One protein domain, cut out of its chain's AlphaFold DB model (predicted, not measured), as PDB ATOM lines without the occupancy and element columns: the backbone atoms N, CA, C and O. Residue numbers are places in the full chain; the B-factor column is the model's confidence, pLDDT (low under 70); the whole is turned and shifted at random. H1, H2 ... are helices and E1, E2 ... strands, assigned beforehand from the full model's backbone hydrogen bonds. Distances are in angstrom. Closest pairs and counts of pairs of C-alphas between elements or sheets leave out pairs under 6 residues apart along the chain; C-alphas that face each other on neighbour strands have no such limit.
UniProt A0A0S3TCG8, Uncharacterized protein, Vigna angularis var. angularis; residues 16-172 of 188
ATOM      1  N   TYR A  16      83.112  33.866  78.600       33.88
ATOM      2  CA  TYR A  16      83.291  34.925  79.602       33.88
ATOM      3  C   TYR A  16      83.168  34.450  81.059       33.88
ATOM      4  O   TYR A  16      83.828  35.016  81.927       33.88
ATOM      5  N   SER A  17      82.397  33.397  81.351       39.66
ATOM      6  CA  SER A  17      82.155  32.984  82.748       39.66
ATOM      7  C   SER A  17      83.348  32.230  83.359       39.66
ATOM      8  O   SER A  17      83.746  32.463  84.500       39.66
ATOM      9  N   ILE A  18      84.011  31.386  82.563       41.50
ATOM     10  CA  ILE A  18      85.096  30.507  83.034       41.50
ATOM     11  C   ILE A  18      86.443  31.243  83.083       41.50
ATOM     12  O   ILE A  18      87.243  31.020  83.995       41.50
ATOM     13  N   PHE A  19      86.680  32.183  82.160       33.38
ATOM     14  CA  PHE A  19      87.887  33.017  82.172       33.38
ATOM     15  C   PHE A  19      87.955  33.906  83.430       33.38
ATOM     16  O   PHE A  19      89.036  34.150  83.965       33.38
ATOM     17  N   SER A  20      86.795  34.310  83.961       38.53
ATOM     18  CA  SER A  20      86.698  35.110  85.187       38.53
ATOM     19  C   SER A  20      87.055  34.316  86.451       38.53
ATOM     20  O   SER A  20      87.665  34.865  87.372       38.53
ATOM     21  N   LEU A  21      86.760  33.010  86.489       39.28
ATOM     22  CA  LEU A  21      87.182  32.134  87.588       39.28
ATOM     23  C   LEU A  21      88.706  31.906  87.554       39.28
ATOM     24  O   LEU A  21      89.366  31.946  88.590       39.28
ATOM     25  N   PHE A  22      89.279  31.751  86.354       37.75
ATOM     26  CA  PHE A  22      90.720  31.550  86.160       37.75
ATOM     27  C   PHE A  22      91.557  32.787  86.536       37.75
ATOM     28  O   PHE A  22      92.613  32.641  87.150       37.75
ATOM     29  N   LEU A  23      91.079  34.006  86.240       38.25
ATOM     30  CA  LEU A  23      91.763  35.239  86.665       38.25
ATOM     31  C   LEU A  23      91.686  35.475  88.181       38.25
ATOM     32  O   LEU A  23      92.637  35.994  88.763       38.25
ATOM     33  N   SER A  24      90.596  35.064  88.829       36.47
ATOM     34  CA  SER A  24      90.405  35.262  90.274       36.47
ATOM     35  C   SER A  24      91.298  34.346  91.122       36.47
ATOM     36  O   SER A  24      91.679  34.710  92.230       36.47
ATOM     37  N   ILE A  25      91.676  33.175  90.596       41.69
ATOM     38  CA  ILE A  25      92.564  32.215  91.275       41.69
ATOM     39  C   ILE A  25      94.051  32.590  91.093       41.69
ATOM     40  O   ILE A  25      94.888  32.197  91.905       41.69
ATOM     41  N   LEU A  26      94.394  33.383  90.067       37.44
ATOM     42  CA  LEU A  26      95.781  33.741  89.726       37.44
ATOM     43  C   LEU A  26      96.211  35.167  90.117       37.44
ATOM     44  O   LEU A  26      97.374  35.506  89.915       37.44
ATOM     45  N   SER A  27      95.337  36.002  90.689       39.66
ATOM     46  CA  SER A  27      95.701  37.366  91.109       39.66
ATOM     47  C   SER A  27      95.572  37.560  92.617       39.66
ATOM     48  O   SER A  27      94.487  37.820  93.135       39.66
ATOM     49  N   PRO A  28      96.701  37.468  93.335       40.78
ATOM     50  CA  PRO A  28      97.028  38.568  94.230       40.78
ATOM     51  C   PRO A  28      98.542  38.803  94.264       40.78
ATOM     52  O   PRO A  28      99.229  38.198  95.077       40.78
ATOM     53  N   CYS A  29      99.077  39.676  93.409       33.06
ATOM     54  CA  CYS A  29     100.409  40.266  93.612       33.06
ATOM     55  C   CYS A  29     100.508  41.630  92.911       33.06
ATOM     56  O   CYS A  29     100.799  41.729  91.725       33.06
ATOM     57  N   THR A  30     100.184  42.655  93.697       36.47
ATOM     58  CA  THR A  30     100.766  44.002  93.783       36.47
ATOM     59  C   THR A  30     101.551  44.535  92.576       36.47
ATOM     60  O   THR A  30     102.646  44.079  92.264       36.47
ATOM     61  N   LEU A  31     101.012  45.609  91.993       36.34
ATOM     62  CA  LEU A  31     101.722  46.558  91.135       36.34
ATOM     63  C   LEU A  31     102.863  47.250  91.901       36.34
ATOM     64  O   LEU A  31     102.593  47.881  92.922       36.34
ATOM     65  N   ALA A  32     104.092  47.175  91.378       32.12
ATOM     66  CA  ALA A  32     105.139  48.204  91.485       32.12
ATOM     67  C   ALA A  32     106.368  47.840  90.606       32.12
ATOM     68  O   ALA A  32     107.167  47.015  91.028       32.12
ATOM     69  N   GLU A  33     106.453  48.453  89.406       33.44
ATOM     70  CA  GLU A  33     107.615  49.037  88.662       33.44
ATOM     71  C   GLU A  33     109.005  48.310  88.562       33.44
ATOM     72  O   GLU A  33     109.316  47.420  89.340       33.44
ATOM     73  N   PRO A  34     109.941  48.724  87.665       48.38
ATOM     74  CA  PRO A  34     110.030  48.427  86.228       48.38
ATOM     75  C   PRO A  34     111.349  47.688  85.824       48.38
ATOM     76  O   PRO A  34     112.247  47.481  86.633       48.38
ATOM     77  N   PHE A  35     111.447  47.266  84.551       32.66
ATOM     78  CA  PHE A  35     112.554  46.552  83.847       32.66
ATOM     79  C   PHE A  35     114.000  47.070  84.109       32.66
ATOM     80  O   PHE A  35     114.115  48.221  84.527       32.66
ATOM     81  N   PRO A  36     115.118  46.359  83.753       49.66
ATOM     82  CA  PRO A  36     115.258  45.234  82.796       49.66
ATOM     83  C   PRO A  36     116.251  44.094  83.183       49.66
ATOM     84  O   PRO A  36     117.038  44.213  84.114       49.66
ATOM     85  N   CYS A  37     116.265  43.009  82.388       25.86
ATOM     86  CA  CYS A  37     117.455  42.343  81.800       25.86
ATOM     87  C   CYS A  37     117.324  40.806  81.723       25.86
ATOM     88  O   CYS A  37     116.979  40.128  82.689       25.86
ATOM     89  N   LEU A  38     117.633  40.270  80.536       39.16
ATOM     90  CA  LEU A  38     117.753  38.849  80.221       39.16
ATOM     91  C   LEU A  38     118.677  38.125  81.213       39.16
ATOM     92  O   LEU A  38     119.870  38.409  81.279       39.16
ATOM     93  N   SER A  39     118.168  37.082  81.863       30.98
ATOM     94  CA  SER A  39     118.959  35.879  82.120       30.98
ATOM     95  C   SER A  39     118.043  34.662  82.233       30.98
ATOM     96  O   SER A  39     117.001  34.680  82.883       30.98
ATOM     97  N   ILE A  40     118.433  33.610  81.521       41.69
ATOM     98  CA  ILE A  40     117.838  32.280  81.565       41.69
ATOM     99  C   ILE A  40     117.995  31.758  82.995       41.69
ATOM    100  O   ILE A  40     119.097  31.408  83.408       41.69
ATOM    101  N   PHE A  41     116.898  31.676  83.741       25.70
ATOM    102  CA  PHE A  41     116.818  30.828  84.921       25.70
ATOM    103  C   PHE A  41     115.761  29.764  84.669       25.70
ATOM    104  O   PHE A  41     114.574  30.050  84.530       25.70
ATOM    105  N   SER A  42     116.228  28.520  84.592       32.47
ATOM    106  CA  SER A  42     115.398  27.331  84.721       32.47
ATOM    107  C   SER A  42     114.546  27.479  85.979       32.47
ATOM    108  O   SER A  42     115.059  27.414  87.099       32.47
ATOM    109  N   ILE A  43     113.244  27.711  85.809       34.88
ATOM    110  CA  ILE A  43     112.296  27.685  86.918       34.88
ATOM    111  C   ILE A  43     112.047  26.207  87.231       34.88
ATOM    112  O   ILE A  43     110.993  25.649  86.946       34.88
ATOM    113  N   SER A  44     113.014  25.573  87.899       43.44
ATOM    114  CA  SER A  44     112.709  24.532  88.883       43.44
ATOM    115  C   SER A  44     112.113  25.231  90.110       43.44
ATOM    116  O   SER A  44     112.680  25.294  91.201       43.44
ATOM    117  N   GLY A  45     110.975  25.882  89.884       29.62
ATOM    118  CA  GLY A  45     110.200  26.564  90.895       29.62
ATOM    119  C   GLY A  45     109.427  25.508  91.650       29.62
ATOM    120  O   GLY A  45     108.311  25.162  91.280       29.62
ATOM    121  N   ARG A  46     110.023  24.992  92.727       39.69
ATOM    122  CA  ARG A  46     109.262  24.409  93.834       39.69
ATOM    123  C   ARG A  46     108.184  25.427  94.188       39.69
ATOM    124  O   ARG A  46     108.502  26.452  94.792       39.69
ATOM    125  N   LEU A  47     106.940  25.155  93.795       42.16
ATOM    126  CA  LEU A  47     105.778  25.890  94.268       42.16
ATOM    127  C   LEU A  47     105.824  25.804  95.793       42.16
ATOM    128  O   LEU A  47     105.550  24.759  96.390       42.16
ATOM    129  N   ARG A  48     106.306  26.874  96.430       40.84
ATOM    130  CA  ARG A  48     106.328  26.973  97.879       40.84
ATOM    131  C   ARG A  48     104.871  27.004  98.300       40.84
ATOM    132  O   ARG A  48     104.163  27.972  98.055       40.84
ATOM    133  N   ARG A  49     104.439  25.890  98.888       49.34
ATOM    134  CA  ARG A  49     103.124  25.700  99.484       49.34
ATOM    135  C   ARG A  49     102.976  26.716 100.614       49.34
ATOM    136  O   ARG A  49     103.399  26.461 101.739       49.34
ATOM    137  N   ALA A  50     102.410  27.879 100.311       42.81
ATOM    138  CA  ALA A  50     101.832  28.724 101.336       42.81
ATOM    139  C   ALA A  50     100.659  27.932 101.920       42.81
ATOM    140  O   ALA A  50      99.642  27.720 101.263       42.81
ATOM    141  N   LYS A  51     100.834  27.405 103.132       42.81
ATOM    142  CA  LYS A  51      99.750  26.792 103.898       42.81
ATOM    143  C   LYS A  51      98.864  27.935 104.401       42.81
ATOM    144  O   LYS A  51      99.007  28.371 105.537       42.81
ATOM    145  N   MET A  52      98.002  28.464 103.533       43.88
ATOM    146  CA  MET A  52      96.875  29.282 103.975       43.88
ATOM    147  C   MET A  52      95.922  28.359 104.734       43.88
ATOM    148  O   MET A  52      95.547  27.296 104.245       43.88
ATOM    149  N   GLY A  53      95.617  28.721 105.979       44.31
ATOM    150  CA  GLY A  53      94.830  27.936 106.933       44.31
ATOM    151  C   GLY A  53      93.333  27.877 106.626       44.31
ATOM    152  O   GLY A  53      92.529  27.981 107.542       44.31
ATOM    153  N   GLY A  54      92.962  27.710 105.359       58.00
ATOM    154  CA  GLY A  54      91.597  27.444 104.920       58.00
ATOM    155  C   GLY A  54      91.632  26.656 103.618       58.00
ATOM    156  O   GLY A  54      92.257  27.087 102.651       58.00
ATOM    157  N   SER A  55      91.001  25.481 103.590       75.62
ATOM    158  CA  SER A  55      90.750  24.764 102.339       75.62
ATOM    159  C   SER A  55      89.813  25.615 101.487       75.62
ATOM    160  O   SER A  55      88.681  25.875 101.893       75.62
ATOM    161  N   VAL A  56      90.280  26.076 100.327       87.81
ATOM    162  CA  VAL A  56      89.431  26.809  99.383       87.81
ATOM    163  C   VAL A  56      88.364  25.846  98.874       87.81
ATOM    164  O   VAL A  56      88.701  24.820  98.285       87.81
ATOM    165  N   ALA A  57      87.096  26.174  99.116       90.06
ATOM    166  CA  ALA A  57      85.968  25.437  98.569       90.06
ATOM    167  C   ALA A  57      85.506  26.088  97.260       90.06
ATOM    168  O   ALA A  57      85.348  27.307  97.196       90.06
ATOM    169  N   VAL A  58      85.282  25.276  96.231       91.75
ATOM    170  CA  VAL A  58      84.744  25.713  94.940       91.75
ATOM    171  C   VAL A  58      83.425  24.991  94.719       91.75
ATOM    172  O   VAL A  58      83.375  23.762  94.718       91.75
ATOM    173  N   VAL A  59      82.354  25.761  94.557       92.31
ATOM    174  CA  VAL A  59      81.006  25.233  94.345       92.31
ATOM    175  C   VAL A  59      80.607  25.481  92.900       92.31
ATOM    176  O   VAL A  59      80.684  26.612  92.424       92.31
ATOM    177  N   PHE A  60      80.189  24.423  92.219       92.25
ATOM    178  CA  PHE A  60      79.734  24.458  90.838       92.25
ATOM    179  C   PHE A  60      78.229  24.207  90.768       92.25
ATOM    180  O   PHE A  60      77.704  23.349  91.480       92.25
ATOM    181  N   ASP A  61      77.564  24.917  89.863       92.12
ATOM    182  CA  ASP A  61      76.339  24.413  89.245       92.12
ATOM    183  C   ASP A  61      76.710  23.397  88.144       92.12
ATOM    184  O   ASP A  61      77.872  23.315  87.733       92.12
ATOM    185  N   PHE A  62      75.758  22.588  87.684       91.12
ATOM    186  CA  PHE A  62      76.007  21.543  86.695       91.12
ATOM    187  C   PHE A  62      75.576  21.958  85.287       91.12
ATOM    188  O   PHE A  62      76.435  22.160  84.419       91.12
ATOM    189  N   ASP A  63      74.271  22.113  85.070       90.06
ATOM    190  CA  ASP A  63      73.714  22.465  83.767       90.06
ATOM    191  C   ASP A  63      74.167  23.873  83.354       90.06
ATOM    192  O   ASP A  63      74.177  24.814  84.146       90.06
ATOM    193  N   ARG A  64      74.593  24.021  82.094       87.00
ATOM    194  CA  ARG A  64      75.151  25.270  81.528       87.00
ATOM    195  C   ARG A  64      76.362  25.851  82.280       87.00
ATOM    196  O   ARG A  64      76.711  27.012  82.052       87.00
ATOM    197  N   THR A  65      77.005  25.065  83.145       88.25
ATOM    198  CA  THR A  65      78.200  25.461  83.904       88.25
ATOM    199  C   THR A  65      79.330  24.449  83.736       88.25
ATOM    200  O   THR A  65      80.386  24.798  83.212       88.25
ATOM    201  N   ILE A  66      79.126  23.201  84.173       89.38
ATOM    202  CA  ILE A  66      80.082  22.103  83.947       89.38
ATOM    203  C   ILE A  66      79.882  21.526  82.547       89.38
ATOM    204  O   ILE A  66      80.854  21.244  81.844       89.38
ATOM    205  N   ILE A  67      78.625  21.355  82.145       90.56
ATOM    206  CA  ILE A  67      78.256  21.029  80.771       90.56
ATOM    207  C   ILE A  67      77.697  22.275  80.087       90.56
ATOM    208  O   ILE A  67      77.065  23.104  80.730       90.56
ATOM    209  N   ASP A  68      77.886  22.404  78.775       86.00
ATOM    210  CA  ASP A  68      77.374  23.565  78.024       86.00
ATOM    211  C   ASP A  68      75.846  23.520  77.825       86.00
ATOM    212  O   ASP A  68      75.213  24.513  77.454       86.00
ATOM    213  N   HIS A  69      75.239  22.355  78.052       84.25
ATOM    214  CA  HIS A  69      73.829  22.092  77.796       84.25
ATOM    215  C   HIS A  69      73.025  21.870  79.080       84.25
ATOM    216  O   HIS A  69      73.547  21.874  80.188       84.25
ATOM    217  N   ASP A  70      71.720  21.741  78.891       90.12
ATOM    218  CA  ASP A  70      70.738  21.374  79.903       90.12
ATOM    219  C   ASP A  70      70.524  19.858  79.814       90.12
ATOM    220  O   ASP A  70      70.229  19.351  78.723       90.12
ATOM    221  N   SER A  71      70.769  19.135  80.907       87.62
ATOM    222  CA  SER A  71      70.840  17.670  80.898       87.62
ATOM    223  C   SER A  71      69.505  17.003  80.545       87.62
ATOM    224  O   SER A  71      69.483  16.057  79.752       87.62
ATOM    225  N   ASP A  72      68.383  17.538  81.026       87.56
ATOM    226  CA  ASP A  72      67.046  17.037  80.689       87.56
ATOM    227  C   ASP A  72      66.741  17.264  79.203       87.56
ATOM    228  O   ASP A  72      66.323  16.353  78.478       87.56
ATOM    229  N   ARG A  73      67.025  18.470  78.694       87.50
ATOM    230  CA  ARG A  73      66.854  18.771  77.268       87.50
ATOM    231  C   ARG A  73      67.754  17.913  76.381       87.50
ATOM    232  O   ARG A  73      67.348  17.561  75.269       87.50
ATOM    233  N   TRP A  74      68.957  17.575  76.840       91.12
ATOM    234  CA  TRP A  74      69.859  16.679  76.121       91.12
ATOM    235  C   TRP A  74      69.227  15.297  75.919       91.12
ATOM    236  O   TRP A  74      69.194  14.808  74.793       91.12
ATOM    237  N   ILE A  75      68.630  14.720  76.966       90.38
ATOM    238  CA  ILE A  75      67.902  13.442  76.886       90.38
ATOM    239  C   ILE A  75      66.723  13.549  75.910       90.38
ATOM    240  O   ILE A  75      66.596  12.738  74.994       90.38
ATOM    241  N   ILE A  76      65.887  14.582  76.058       89.38
ATOM    242  CA  ILE A  76      64.694  14.784  75.219       89.38
ATOM    243  C   ILE A  76      65.066  14.874  73.736       89.38
ATOM    244  O   ILE A  76      64.415  14.272  72.879       89.38
ATOM    245  N   THR A  77      66.103  15.648  73.419       90.44
ATOM    246  CA  THR A  77      66.540  15.839  72.032       90.44
ATOM    247  C   THR A  77      67.245  14.601  71.486       90.44
ATOM    248  O   THR A  77      66.932  14.179  70.373       90.44
ATOM    249  N   GLY A  78      68.128  13.979  72.271       88.88
ATOM    250  CA  GLY A  78      68.890  12.794  71.879       88.88
ATOM    251  C   GLY A  78      68.038  11.540  71.671       88.88
ATOM    252  O   GLY A  78      68.393  10.701  70.846       88.88
ATOM    253  N   LEU A  79      66.893  11.442  72.351       90.00
ATOM    254  CA  LEU A  79      65.929  10.342  72.206       90.00
ATOM    255  C   LEU A  79      64.753  10.679  71.273       90.00
ATOM    256  O   LEU A  79      63.808   9.905  71.163       90.00
ATOM    257  N   GLY A  80      64.795  11.823  70.581       89.56
ATOM    258  CA  GLY A  80      63.805  12.166  69.554       89.56
ATOM    259  C   GLY A  80      62.446  12.651  70.079       89.56
ATOM    260  O   GLY A  80      61.507  12.785  69.299       89.56
ATOM    261  N   LEU A  81      62.327  12.999  71.362       89.75
ATOM    262  CA  LEU A  81      61.070  13.431  71.991       89.75
ATOM    263  C   LEU A  81      60.794  14.938  71.897       89.75
ATOM    264  O   LEU A  81      59.838  15.443  72.485       89.75
ATOM    265  N   THR A  82      61.596  15.678  71.129       90.62
ATOM    266  CA  THR A  82      61.495  17.144  70.999       90.62
ATOM    267  C   THR A  82      60.088  17.619  70.623       90.62
ATOM    268  O   THR A  82      59.608  18.621  71.156       90.62
ATOM    269  N   HIS A  83      59.414  16.916  69.708       90.44
ATOM    270  CA  HIS A  83      58.065  17.287  69.277       90.44
ATOM    271  C   HIS A  83      57.050  17.139  70.417       90.44
ATOM    272  O   HIS A  83      56.345  18.096  70.738       90.44
ATOM    273  N   LEU A  84      57.036  15.972  71.067       89.88
ATOM    274  CA  LEU A  84      56.164  15.682  72.201       89.88
ATOM    275  C   LEU A  84      56.404  16.674  73.347       89.88
ATOM    276  O   LEU A  84      55.464  17.287  73.847       89.88
ATOM    277  N   PHE A  85      57.667  16.909  73.700       91.12
ATOM    278  CA  PHE A  85      58.046  17.878  74.722       91.12
ATOM    279  C   PHE A  85      57.471  19.272  74.439       91.12
ATOM    280  O   PHE A  85      56.866  19.882  75.319       91.12
ATOM    281  N   ASN A  86      57.600  19.776  73.207       91.62
ATOM    282  CA  ASN A  86      57.096  21.102  72.847       91.62
ATOM    283  C   ASN A  86      55.566  21.209  72.943       91.62
ATOM    284  O   ASN A  86      55.062  22.275  73.301       91.62
ATOM    285  N   GLN A  87      54.839  20.125  72.653       92.00
ATOM    286  CA  GLN A  87      53.384  20.066  72.814       92.00
ATOM    287  C   GLN A  87      52.982  20.072  74.294       92.00
ATOM    288  O   GLN A  87      52.103  20.831  74.705       92.00
ATOM    289  N   LEU A  88      53.651  19.262  75.118       89.75
ATOM    290  CA  LEU A  88      53.335  19.138  76.540       89.75
ATOM    291  C   LEU A  88      53.729  20.388  77.336       89.75
ATOM    292  O   LEU A  88      52.996  20.798  78.232       89.75
ATOM    293  N   ARG A  89      54.822  21.068  76.964       89.69
ATOM    294  CA  ARG A  89      55.339  22.249  77.686       89.69
ATOM    295  C   ARG A  89      54.343  23.395  77.793       89.69
ATOM    296  O   ARG A  89      54.458  24.221  78.689       89.69
ATOM    297  N   GLN A  90      53.391  23.476  76.871       88.25
ATOM    298  CA  GLN A  90      52.374  24.526  76.871       88.25
ATOM    299  C   GLN A  90      51.165  24.182  77.746       88.25
ATOM    300  O   GLN A  90      50.391  25.072  78.084       88.25
ATOM    301  N   THR A  91      50.983  22.908  78.091       90.31
ATOM    302  CA  THR A  91      49.737  22.402  78.679       90.31
ATOM    303  C   THR A  91      49.877  21.972  80.134       90.31
ATOM    304  O   THR A  91      48.863  21.872  80.822       90.31
ATOM    305  N   MET A  92      51.098  21.738  80.629       90.38
ATOM    306  CA  MET A  92      51.312  21.244  81.991       90.38
ATOM    307  C   MET A  92      52.604  21.760  82.648       90.38
ATOM    308  O   MET A  92      53.526  22.187  81.948       90.38
ATOM    309  N   PRO A  93      52.690  21.709  83.993       88.62
ATOM    310  CA  PRO A  93      53.908  22.032  84.733       88.62
ATOM    311  C   PRO A  93      55.076  21.090  84.405       88.62
ATOM    312  O   PRO A  93      54.869  19.939  84.025       88.62
ATOM    313  N   TRP A  94      56.308  21.564  84.631       82.12
ATOM    314  CA  TRP A  94      57.552  20.847  84.305       82.12
ATOM    315  C   TRP A  94      57.622  19.426  84.871       82.12
ATOM    316  O   TRP A  94      57.944  18.499  84.141       82.12
ATOM    317  N   THR A  95      57.299  19.237  86.152       82.44
ATOM    318  CA  THR A  95      57.388  17.915  86.792       82.44
ATOM    319  C   THR A  95      56.466  16.907  86.113       82.44
ATOM    320  O   THR A  95      56.930  15.869  85.662       82.44
ATOM    321  N   SER A  96      55.190  17.260  85.930       85.25
ATOM    322  CA  SER A  96      54.217  16.403  85.241       85.25
ATOM    323  C   SER A  96      54.580  16.162  83.775       85.25
ATOM    324  O   SER A  96      54.302  15.096  83.233       85.25
ATOM    325  N   LEU A  97      55.215  17.144  83.131       87.56
ATOM    326  CA  LEU A  97      55.747  16.981  81.785       87.56
ATOM    327  C   LEU A  97      56.835  15.915  81.753       87.56
ATOM    328  O   LEU A  97      56.777  15.021  80.913       87.56
ATOM    329  N   MET A  98      57.825  16.025  82.638       83.81
ATOM    330  CA  MET A  98      58.942  15.088  82.690       83.81
ATOM    331  C   MET A  98      58.468  13.681  83.058       83.81
ATOM    332  O   MET A  98      58.925  12.729  82.434       83.81
ATOM    333  N   ASP A  99      57.491  13.548  83.961       84.44
ATOM    334  CA  ASP A  99      56.855  12.260  84.271       84.44
ATOM    335  C   ASP A  99      56.257  11.616  83.011       84.44
ATOM    336  O   ASP A  99      56.565  10.470  82.687       84.44
ATOM    337  N   ARG A 100      55.489  12.384  82.228       86.69
ATOM    338  CA  ARG A 100      54.887  11.894  80.983       86.69
ATOM    339  C   ARG A 100      55.924  11.557  79.911       86.69
ATOM    340  O   ARG A 100      55.755  10.599  79.167       86.69
ATOM    341  N   ILE A 101      57.007  12.330  79.821       87.12
ATOM    342  CA  ILE A 101      58.132  12.025  78.928       87.12
ATOM    343  C   ILE A 101      58.779  10.690  79.311       87.12
ATOM    344  O   ILE A 101      59.072   9.890  78.425       87.12
ATOM    345  N   MET A 102      58.963  10.420  80.605       83.75
ATOM    346  CA  MET A 102      59.523   9.152  81.079       83.75
ATOM    347  C   MET A 102      58.590   7.967  80.798       83.75
ATOM    348  O   MET A 102      59.055   6.932  80.329       83.75
ATOM    349  N   GLU A 103      57.281   8.124  81.004       85.56
ATOM    350  CA  GLU A 103      56.282   7.101  80.649       85.56
ATOM    351  C   GLU A 103      56.322   6.751  79.153       85.56
ATOM    352  O   GLU A 103      56.288   5.578  78.771       85.56
ATOM    353  N   GLU A 104      56.453   7.760  78.294       87.69
ATOM    354  CA  GLU A 104      56.540   7.578  76.844       87.69
ATOM    355  C   GLU A 104      57.855   6.898  76.441       87.69
ATOM    356  O   GLU A 104      57.853   6.014  75.582       87.69
ATOM    357  N   LEU A 105      58.978   7.228  77.091       86.19
ATOM    358  CA  LEU A 105      60.239   6.502  76.898       86.19
ATOM    359  C   LEU A 105      60.080   5.015  77.236       86.19
ATOM    360  O   LEU A 105      60.456   4.165  76.426       86.19
ATOM    361  N   HIS A 106      59.469   4.694  78.380       84.88
ATOM    362  CA  HIS A 106      59.251   3.304  78.791       84.88
ATOM    363  C   HIS A 106      58.318   2.560  77.837       84.88
ATOM    364  O   HIS A 106      58.615   1.433  77.446       84.88
ATOM    365  N   SER A 107      57.229   3.204  77.407       87.81
ATOM    366  CA  SER A 107      56.259   2.627  76.465       87.81
ATOM    367  C   SER A 107      56.894   2.297  75.109       87.81
ATOM    368  O   SER A 107      56.502   1.334  74.455       87.81
ATOM    369  N   ASN A 108      57.916   3.059  74.703       86.75
ATOM    370  CA  ASN A 108      58.703   2.809  73.493       86.75
ATOM    371  C   ASN A 108      59.869   1.819  73.707       86.75
ATOM    372  O   ASN A 108      60.691   1.636  72.809       86.75
ATOM    373  N   GLY A 109      59.965   1.181  74.880       86.56
ATOM    374  CA  GLY A 109      61.015   0.212  75.206       86.56
ATOM    375  C   GLY A 109      62.391   0.835  75.460       86.56
ATOM    376  O   GLY A 109      63.397   0.125  75.444       86.56
ATOM    377  N   ILE A 110      62.466   2.151  75.681       87.50
ATOM    378  CA  ILE A 110      63.726   2.832  75.974       87.50
ATOM    379  C   ILE A 110      64.073   2.613  77.445       87.50
ATOM    380  O   ILE A 110      63.364   3.056  78.347       87.50
ATOM    381  N   THR A 111      65.186   1.924  77.681       85.56
ATOM    382  CA  THR A 111      65.659   1.589  79.025       85.56
ATOM    383  C   THR A 111      66.518   2.699  79.629       85.56
ATOM    384  O   THR A 111      67.029   3.582  78.935       85.56
ATOM    385  N   VAL A 112      66.758   2.612  80.940       84.06
ATOM    386  CA  VAL A 112      67.703   3.488  81.659       84.06
ATOM    387  C   VAL A 112      69.095   3.458  81.033       84.06
ATOM    388  O   VAL A 112      69.759   4.490  80.968       84.06
ATOM    389  N   ASP A 113      69.525   2.307  80.513       87.19
ATOM    390  CA  ASP A 113      70.824   2.174  79.854       87.19
ATOM    391  C   ASP A 113      70.894   2.995  78.564       87.19
ATOM    392  O   ASP A 113      71.914   3.623  78.287       87.19
ATOM    393  N   HIS A 114      69.806   3.070  77.791       88.00
ATOM    394  CA  HIS A 114      69.745   3.946  76.618       88.00
ATOM    395  C   HIS A 114      69.833   5.426  77.004       88.00
ATOM    396  O   HIS A 114      70.519   6.198  76.329       88.00
ATOM    397  N   ILE A 115      69.205   5.816  78.117       88.38
ATOM    398  CA  ILE A 115      69.321   7.172  78.667       88.38
ATOM    399  C   ILE A 115      70.766   7.437  79.115       88.38
ATOM    400  O   ILE A 115      71.332   8.477  78.777       88.38
ATOM    401  N   ALA A 116      71.402   6.486  79.805       90.25
ATOM    402  CA  ALA A 116      72.796   6.596  80.223       90.25
ATOM    403  C   ALA A 116      73.744   6.739  79.023       90.25
ATOM    404  O   ALA A 116      74.620   7.602  79.028       90.25
ATOM    405  N   GLU A 117      73.557   5.943  77.968       93.56
ATOM    406  CA  GLU A 117      74.333   6.054  76.728       93.56
ATOM    407  C   GLU A 117      74.124   7.403  76.027       93.56
ATOM    408  O   GLU A 117      75.076   7.983  75.501       93.56
ATOM    409  N   CYS A 118      72.906   7.953  76.060       92.94
ATOM    410  CA  CYS A 118      72.637   9.304  75.573       92.94
ATOM    411  C   CYS A 118      73.395  10.362  76.393       92.94
ATOM    412  O   CYS A 118      74.028  11.255  75.826       92.94
ATOM    413  N   LEU A 119      73.381  10.240  77.722       92.50
ATOM    414  CA  LEU A 119      74.070  11.149  78.640       92.50
ATOM    415  C   LEU A 119      75.594  11.094  78.490       92.50
ATOM    416  O   LEU A 119      76.237  12.138  78.510       92.50
ATOM    417  N   LYS A 120      76.188   9.917  78.265       93.81
ATOM    418  CA  LYS A 120      77.639   9.780  78.023       93.81
ATOM    419  C   LYS A 120      78.114  10.576  76.805       93.81
ATOM    420  O   LYS A 120      79.238  11.060  76.787       93.81
ATOM    421  N   ARG A 121      77.247  10.770  75.806       93.00
ATOM    422  CA  ARG A 121      77.544  11.569  74.604       93.00
ATOM    423  C   ARG A 121      77.496  13.079  74.845       93.00
ATOM    424  O   ARG A 121      77.776  13.829  73.913       93.00
ATOM    425  N   THR A 122      77.142  13.528  76.052       91.75
ATOM    426  CA  THR A 122      77.098  14.957  76.384       91.75
ATOM    427  C   THR A 122      78.494  15.564  76.217       91.75
ATOM    428  O   THR A 122      79.439  15.107  76.876       91.75
ATOM    429  N   PRO A 123      78.654  16.583  75.351       87.62
ATOM    430  CA  PRO A 123      79.933  17.242  75.166       87.62
ATOM    431  C   PRO A 123      80.311  17.986  76.443       87.62
ATOM    432  O   PRO A 123      79.496  18.691  77.042       87.62
ATOM    433  N   LEU A 124      81.567  17.834  76.848       89.12
ATOM    434  CA  LEU A 124      82.131  18.539  77.988       89.12
ATOM    435  C   LEU A 124      83.418  19.219  77.535       89.12
ATOM    436  O   LEU A 124      84.308  18.586  76.962       89.12
ATOM    437  N   HIS A 125      83.485  20.534  77.729       88.69
ATOM    438  CA  HIS A 125      84.560  21.329  77.160       88.69
ATOM    439  C   HIS A 125      85.910  20.940  77.804       88.69
ATOM    440  O   HIS A 125      86.023  20.969  79.033       88.69
ATOM    441  N   PRO A 126      86.975  20.639  77.032       89.94
ATOM    442  CA  PRO A 126      88.257  20.178  77.583       89.94
ATOM    443  C   PRO A 126      88.854  21.116  78.642       89.94
ATOM    444  O   PRO A 126      89.382  20.663  79.653       89.94
ATOM    445  N   ASN A 127      88.705  22.431  78.458       90.62
ATOM    446  CA  ASN A 127      89.154  23.417  79.448       90.62
ATOM    447  C   ASN A 127      88.455  23.272  80.812       90.62
ATOM    448  O   ASN A 127      89.092  23.520  81.832       90.62
ATOM    449  N   ILE A 128      87.184  22.851  80.847       91.44
ATOM    450  CA  ILE A 128      86.448  22.591  82.096       91.44
ATOM    451  C   ILE A 128      87.035  21.364  82.792       91.44
ATOM    452  O   ILE A 128      87.338  21.424  83.983       91.44
ATOM    453  N   VAL A 129      87.288  20.287  82.037       92.62
ATOM    454  CA  VAL A 129      87.973  19.085  82.549       92.62
ATOM    455  C   VAL A 129      89.304  19.470  83.193       92.62
ATOM    456  O   VAL A 129      89.584  19.078  84.326       92.62
ATOM    457  N   SER A 130      90.123  20.242  82.475       93.44
ATOM    458  CA  SER A 130      91.424  20.697  82.964       93.44
ATOM    459  C   SER A 130      91.287  21.558  84.215       93.44
ATOM    460  O   SER A 130      91.997  21.311  85.183       93.44
ATOM    461  N   ALA A 131      90.354  22.513  84.238       92.62
ATOM    462  CA  ALA A 131      90.131  23.385  85.387       92.62
ATOM    463  C   ALA A 131      89.742  22.597  86.648       92.62
ATOM    464  O   ALA A 131      90.349  22.794  87.701       92.62
ATOM    465  N   ILE A 132      88.791  21.663  86.536       94.62
ATOM    466  CA  ILE A 132      88.342  20.817  87.653       94.62
ATOM    467  C   ILE A 132      89.503  19.962  88.170       94.62
ATOM    468  O   ILE A 132      89.785  19.953  89.369       94.62
ATOM    469  N   LYS A 133      90.233  19.289  87.271       94.44
ATOM    470  CA  LYS A 133      91.380  18.451  87.655       94.44
ATOM    471  C   LYS A 133      92.493  19.265  88.311       94.44
ATOM    472  O   LYS A 133      93.070  18.814  89.298       94.44
ATOM    473  N   SER A 134      92.784  20.461  87.800       93.62
ATOM    474  CA  SER A 134      93.774  21.365  88.386       93.62
ATOM    475  C   SER A 134      93.358  21.847  89.773       93.62
ATOM    476  O   SER A 134      94.168  21.774  90.692       93.62
ATOM    477  N   ALA A 135      92.108  22.279  89.958       92.12
ATOM    478  CA  ALA A 135      91.611  22.711  91.264       92.12
ATOM    479  C   ALA A 135      91.659  21.567  92.295       92.12
ATOM    480  O   ALA A 135      92.142  21.756  93.411       92.12
ATOM    481  N   HIS A 136      91.267  20.356  91.894       93.44
ATOM    482  CA  HIS A 136      91.383  19.164  92.734       93.44
ATOM    483  C   HIS A 136      92.849  18.856  93.103       93.44
ATOM    484  O   HIS A 136      93.165  18.624  94.268       93.44
ATOM    485  N   ALA A 137      93.778  18.923  92.140       92.81
ATOM    486  CA  ALA A 137      95.207  18.699  92.383       92.81
ATOM    487  C   ALA A 137      95.852  19.764  93.295       92.81
ATOM    488  O   ALA A 137      96.832  19.475  93.986       92.81
ATOM    489  N   LEU A 138      95.300  20.980  93.323       92.19
ATOM    490  CA  LEU A 138      95.699  22.047  94.246       92.19
ATOM    491  C   LEU A 138      95.161  21.841  95.674       92.19
ATOM    492  O   LEU A 138      95.547  22.583  96.578       92.19
ATOM    493  N   GLY A 139      94.322  20.824  95.899       91.06
ATOM    494  CA  GLY A 139      93.727  20.520  97.200       91.06
ATOM    495  C   GLY A 139      92.499  21.367  97.529       91.06
ATOM    496  O   GLY A 139      92.173  21.520  98.708       91.06
ATOM    497  N   CYS A 140      91.842  21.945  96.519       93.25
ATOM    498  CA  CYS A 140      90.555  22.608  96.702       93.25
ATOM    499  C   CYS A 140      89.453  21.585  96.999       93.25
ATOM    500  O   CYS A 140      89.438  20.486  96.445       93.25
ATOM    501  N   ASP A 141      88.501  21.981  97.838       93.12
ATOM    502  CA  ASP A 141      87.299  21.206  98.124       93.12
ATOM    503  C   ASP A 141      86.230  21.511  97.064       93.12
ATOM    504  O   ASP A 141      85.631  22.587  97.075       93.12
ATOM    505  N   LEU A 142      86.024  20.604  96.106       94.38
ATOM    506  CA  LEU A 142      85.090  20.824  95.000       94.38
ATOM    507  C   LEU A 142      83.723  20.218  95.316       94.38
ATOM    508  O   LEU A 142      83.622  19.033  95.633       94.38
ATOM    509  N   ARG A 143      82.659  21.010  95.169       94.56
ATOM    510  CA  ARG A 143      81.276  20.582  95.425       94.56
ATOM    511  C   ARG A 143      80.353  20.967  94.280       94.56
ATOM    512  O   ARG A 143      80.590  21.966  93.607       94.56
ATOM    513  N   ILE A 144      79.280  20.206  94.099       93.94
ATOM    514  CA  ILE A 144      78.212  20.514  93.142       93.94
ATOM    515  C   ILE A 144      76.929  20.812  93.908       93.94
ATOM    516  O   ILE A 144      76.550  20.055  94.803       93.94
ATOM    517  N   ILE A 145      76.263  21.906  93.544       92.38
ATOM    518  CA  ILE A 145      74.899  22.225  93.965       92.38
ATOM    519  C   ILE A 145      74.125  22.573  92.701       92.38
ATOM    520  O   ILE A 145      74.387  23.609  92.099       92.38
ATOM    521  N   SER A 146      73.194  21.709  92.303       91.00
ATOM    522  CA  SER A 146      72.421  21.897  91.073       91.00
ATOM    523  C   SER A 146      70.982  21.414  91.233       91.00
ATOM    524  O   SER A 146      70.670  20.617  92.119       91.00
ATOM    525  N   ASP A 147      70.082  21.909  90.393       87.25
ATOM    526  CA  ASP A 147      68.737  21.358  90.239       87.25
ATOM    527  C   ASP A 147      68.678  20.176  89.260       87.25
ATOM    528  O   ASP A 147      67.645  19.512  89.198       87.25
ATOM    529  N   ALA A 148      69.788  19.864  88.582       86.12
ATOM    530  CA  ALA A 148      69.925  18.685  87.741       86.12
ATOM    531  C   ALA A 148      69.812  17.372  88.535       86.12
ATOM    532  O   ALA A 148      70.205  17.263  89.702       86.12
ATOM    533  N   ASN A 149      69.326  16.330  87.859       85.38
ATOM    534  CA  ASN A 149      69.113  15.022  88.464       85.38
ATOM    535  C   ASN A 149      70.435  14.313  88.807       85.38
ATOM    536  O   ASN A 149      71.357  14.246  87.992       85.38
ATOM    537  N   MET A 150      70.494  13.677  89.985       89.44
ATOM    538  CA  MET A 150      71.680  12.944  90.469       89.44
ATOM    539  C   MET A 150      72.182  11.891  89.472       89.44
ATOM    540  O   MET A 150      73.391  11.710  89.318       89.44
ATOM    541  N   PHE A 151      71.260  11.206  88.790       88.38
ATOM    542  CA  PHE A 151      71.588  10.230  87.750       88.38
ATOM    543  C   PHE A 151      72.372  10.879  86.601       88.38
ATOM    544  O   PHE A 151      73.477  10.436  86.297       88.38
ATOM    545  N   SER A 152      71.864  11.984  86.047       90.06
ATOM    546  CA  SER A 152      72.512  12.735  84.964       90.06
ATOM    547  C   SER A 152      73.911  13.208  85.351       90.06
ATOM    548  O   SER A 152      74.873  12.966  84.619       90.06
ATOM    549  N   ILE A 153      74.039  13.820  86.535       92.75
ATOM    550  CA  ILE A 153      75.321  14.329  87.038       92.75
ATOM    551  C   ILE A 153      76.337  13.191  87.162       92.75
ATOM    552  O   ILE A 153      77.442  13.287  86.628       92.75
ATOM    553  N   ARG A 154      75.973  12.095  87.840       93.62
ATOM    554  CA  ARG A 154      76.887  10.967  88.058       93.62
ATOM    555  C   ARG A 154      77.312  10.325  86.748       93.62
ATOM    556  O   ARG A 154      78.508  10.180  86.531       93.62
ATOM    557  N   THR A 155      76.370  10.007  85.862       93.44
ATOM    558  CA  THR A 155      76.681   9.337  84.592       93.44
ATOM    559  C   THR A 155      77.652  10.152  83.738       93.44
ATOM    560  O   THR A 155      78.618   9.599  83.214       93.44
ATOM    561  N   ILE A 156      77.439  11.467  83.627       94.31
ATOM    562  CA  ILE A 156      78.319  12.342  82.844       94.31
ATOM    563  C   ILE A 156      79.694  12.463  83.517       94.31
ATOM    564  O   ILE A 156      80.722  12.285  82.862       94.31
ATOM    565  N   LEU A 157      79.748  12.731  84.826       95.12
ATOM    566  CA  LEU A 157      81.022  12.903  85.532       95.12
ATOM    567  C   LEU A 157      81.849  11.615  85.594       95.12
ATOM    568  O   LEU A 157      83.074  11.683  85.499       95.12
ATOM    569  N   GLU A 158      81.214  10.455  85.755       95.38
ATOM    570  CA  GLU A 158      81.885   9.152  85.714       95.38
ATOM    571  C   GLU A 158      82.485   8.895  84.334       95.38
ATOM    572  O   GLU A 158      83.660   8.540  84.238       95.38
ATOM    573  N   HIS A 159      81.723   9.154  83.266       94.81
ATOM    574  CA  HIS A 159      82.193   8.975  81.894       94.81
ATOM    575  C   HIS A 159      83.429   9.830  81.578       94.81
ATOM    576  O   HIS A 159      84.370   9.353  80.946       94.81
ATOM    577  N   HIS A 160      83.461  11.072  82.072       92.25
ATOM    578  CA  HIS A 160      84.585  11.998  81.882       92.25
ATOM    579  C   HIS A 160      85.711  11.837  82.921       92.25
ATOM    580  O   HIS A 160      86.705  12.569  82.888       92.25
ATOM    581  N   GLY A 161      85.590  10.881  83.851       93.88
ATOM    582  CA  GLY A 161      86.589  10.626  84.893       93.88
ATOM    583  C   GLY A 161      86.767  11.796  85.868       93.88
ATOM    584  O   GLY A 161      87.879  12.060  86.324       93.88
ATOM    585  N   LEU A 162      85.686  12.529  86.140       95.31
ATOM    586  CA  LEU A 162      85.647  13.708  87.007       95.31
ATOM    587  C   LEU A 162      84.930  13.456  88.335       95.31
ATOM    588  O   LEU A 162      85.096  14.255  89.253       95.31
ATOM    589  N   LEU A 163      84.164  12.366  88.469       94.38
ATOM    590  CA  LEU A 163      83.384  12.104  89.684       94.38
ATOM    591  C   LEU A 163      84.260  12.118  90.949       94.38
ATOM    592  O   LEU A 163      83.884  12.714  91.952       94.38
ATOM    593  N   GLY A 164      85.459  11.531  90.880       93.88
ATOM    594  CA  GLY A 164      86.400  11.483  92.004       93.88
ATOM    595  C   GLY A 164      87.028  12.827  92.392       93.88
ATOM    596  O   GLY A 164      87.742  12.879  93.385       93.88
ATOM    597  N   CYS A 165      86.797  13.900  91.628       94.31
ATOM    598  CA  CYS A 165      87.282  15.238  91.965       94.31
ATOM    599  C   CYS A 165      86.366  15.980  92.947       94.31
ATOM    600  O   CYS A 165      86.800  16.970  93.534       94.31
ATOM    601  N   PHE A 166      85.114  15.542  93.102       95.31
ATOM    602  CA  PHE A 166      84.113  16.217  93.922       95.31
ATOM    603  C   PHE A 166      83.924  15.504  95.258       95.31
ATOM    604  O   PHE A 166      83.745  14.290  95.310       95.31
ATOM    605  N   SER A 167      83.926  16.270  96.346       92.31
ATOM    606  CA  SER A 167      83.686  15.759  97.698       92.31
ATOM    607  C   SER A 167      82.196  15.615  98.009       92.31
ATOM    608  O   SER A 167      81.806  14.764  98.807       92.31
ATOM    609  N   GLN A 168      81.355  16.442  97.380       92.62
ATOM    610  CA  GLN A 168      79.918  16.483  97.620       92.62
ATOM    611  C   GLN A 168      79.152  16.870  96.354       92.62
ATOM    612  O   GLN A 168      79.539  17.791  95.635       92.62
ATOM    613  N   ILE A 169      78.026  16.197  96.121       92.94
ATOM    614  CA  ILE A 169      77.066  16.507  95.059       92.94
ATOM    615  C   ILE A 169      75.692  16.597  95.716       92.94
ATOM    616  O   ILE A 169      75.196  15.601  96.238       92.94
ATOM    617  N   ASN A 170      75.100  17.788  95.699       89.31
ATOM    618  CA  ASN A 170      73.765  18.050  96.217       89.31
ATOM    619  C   ASN A 170      72.842  18.392  95.050       89.31
ATOM    620  O   ASN A 170      73.098  19.342  94.309       89.31
ATOM    621  N   THR A 171      71.760  17.632  94.918       85.44
ATOM    622  CA  THR A 171      70.745  17.833  93.881       85.44
ATOM    623  C   THR A 171      69.400  18.156  94.502       85.44
ATOM    624  O   THR A 171      69.129  17.762  95.638       85.44
ATOM    625  N   LYS A 172      68.515  18.822  93.754       70.62
ATOM    626  CA  LYS A 172      67.086  18.690  94.051       70.62
ATOM    627  C   LYS A 172      66.700  17.238  93.774       70.62
ATOM    628  O   LYS A 172      66.906  16.753  92.669       70.62
TER     629      LYS A 172
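This is residues 16 to 172 of the 188 residues of an uncharacterized protein of Vigna angularis var. angularis (UniProt A0A0S3TCG8). A small sheet of three parallel strands, E1, E2 and E3, has H6 and H7 next to it and forms one part of a long, loosely built model; from H7 the helices H5 and H2 lead on to H3 and H4 at one far end. At the other far end residues 26 to 48 stick out as a long bare loop, running from H1, which is near H6, round to the stretch before E1. The printed part has 157 residues with seven named helices and three named strands, in the order H1 E1 H2 H3 H4 H5 H6 E2 H7 E3; the sheet's order is E1 E2 E3, and the class is mostly helix. The whole is loose, with a radius of gyration of the C-alphas of 21.5 A, and spans 71 by 29 by 27 A, a rod whose length is partly made by the loop.

H1, residues 16 to 26, touches no helix, but is near H6, residues 126 to 137; H1 is not on the sheet. E1, residues 57 to 60, and E2, residues 141 to 146, are parallel neighbours at 28 degrees, with N 58 and O 141 2.8 A apart and N 143 and O 58 2.9 A apart, within hydrogen-bond range. E2 and E3, residues 168 to 171, are parallel at 6 degrees, with N 170 and O 144 2.8 A apart. E1 and E3 are the edge strands, and E2 is the inner strand. H2, residues 71 to 78, is close to but not clearly touching H3, residues 82 to 88; their closest C-alphas, of Ile 76 and Thr 82, are 5.8 A apart. H3 touches H4, residues 94 to 107, with residues 97 to 101 of H4 alone, at a steep tilt of 53 degrees, opposite ways; the closest C-alphas, of Leu 88 and Leu 97, are 6.2 A apart. H5, residues 112 to 120, touches H2 about perpendicular, at 79 degrees, the closest C-alphas being those of Gly 78 and Cys 118, 6.3 A apart. H5 also touches H7, residues 150 to 159, at a steep tilt of 56 degrees, the same way, with the C-alphas of Lys 120 and Ile 156 closest at 5.5 A. The helix packing is mostly crossed, with no touching pair that has a tilt at a shallow one. H6 only grazes the sheet with residues 132 to 136, and H7 only grazes it with residues 150 to 154. E1, the helices H2 to H6 and E2 form a strand-helix-strand unit, two parallel neighbour strands with helices between them; E2, H7 and E3 form another, with a right-handed crossover. H3 and H7, for instance, are apart. Every O i to N i+4 pair is within hydrogen-bond range in H2, H3, H4, H5, H6 and H7, against 5 of 7 in H1.

H1 begins at C-alpha 16, (83.291, 34.925, 79.602), and is 16.1 A long. E1 measures 10.0 A, H2 10.4 A and H3 10.1 A. H4, the longest helix, runs 19.9 A and ends at C-alpha 107, (56.259, 2.627, 76.465). H5 is 12.3 A, H6 16.4 A, E2 16.5 A and H7 14.1 A long. E3 is 10.0 A long and ends at C-alpha 171, (70.745, 17.833, 93.881).

The C-alphas farthest apart, of Cys 37 and Ser 107, are 73.1 A apart. The printed part has no cut. The link from H1 to E1, 30 residues, is long. Residues 26 to 48 and 90 to 95 stand free; without them the body spans 58 by 27 by 24 A. The mean pLDDT of the printed part is 77.1, and residues 16 to 54 are under 70.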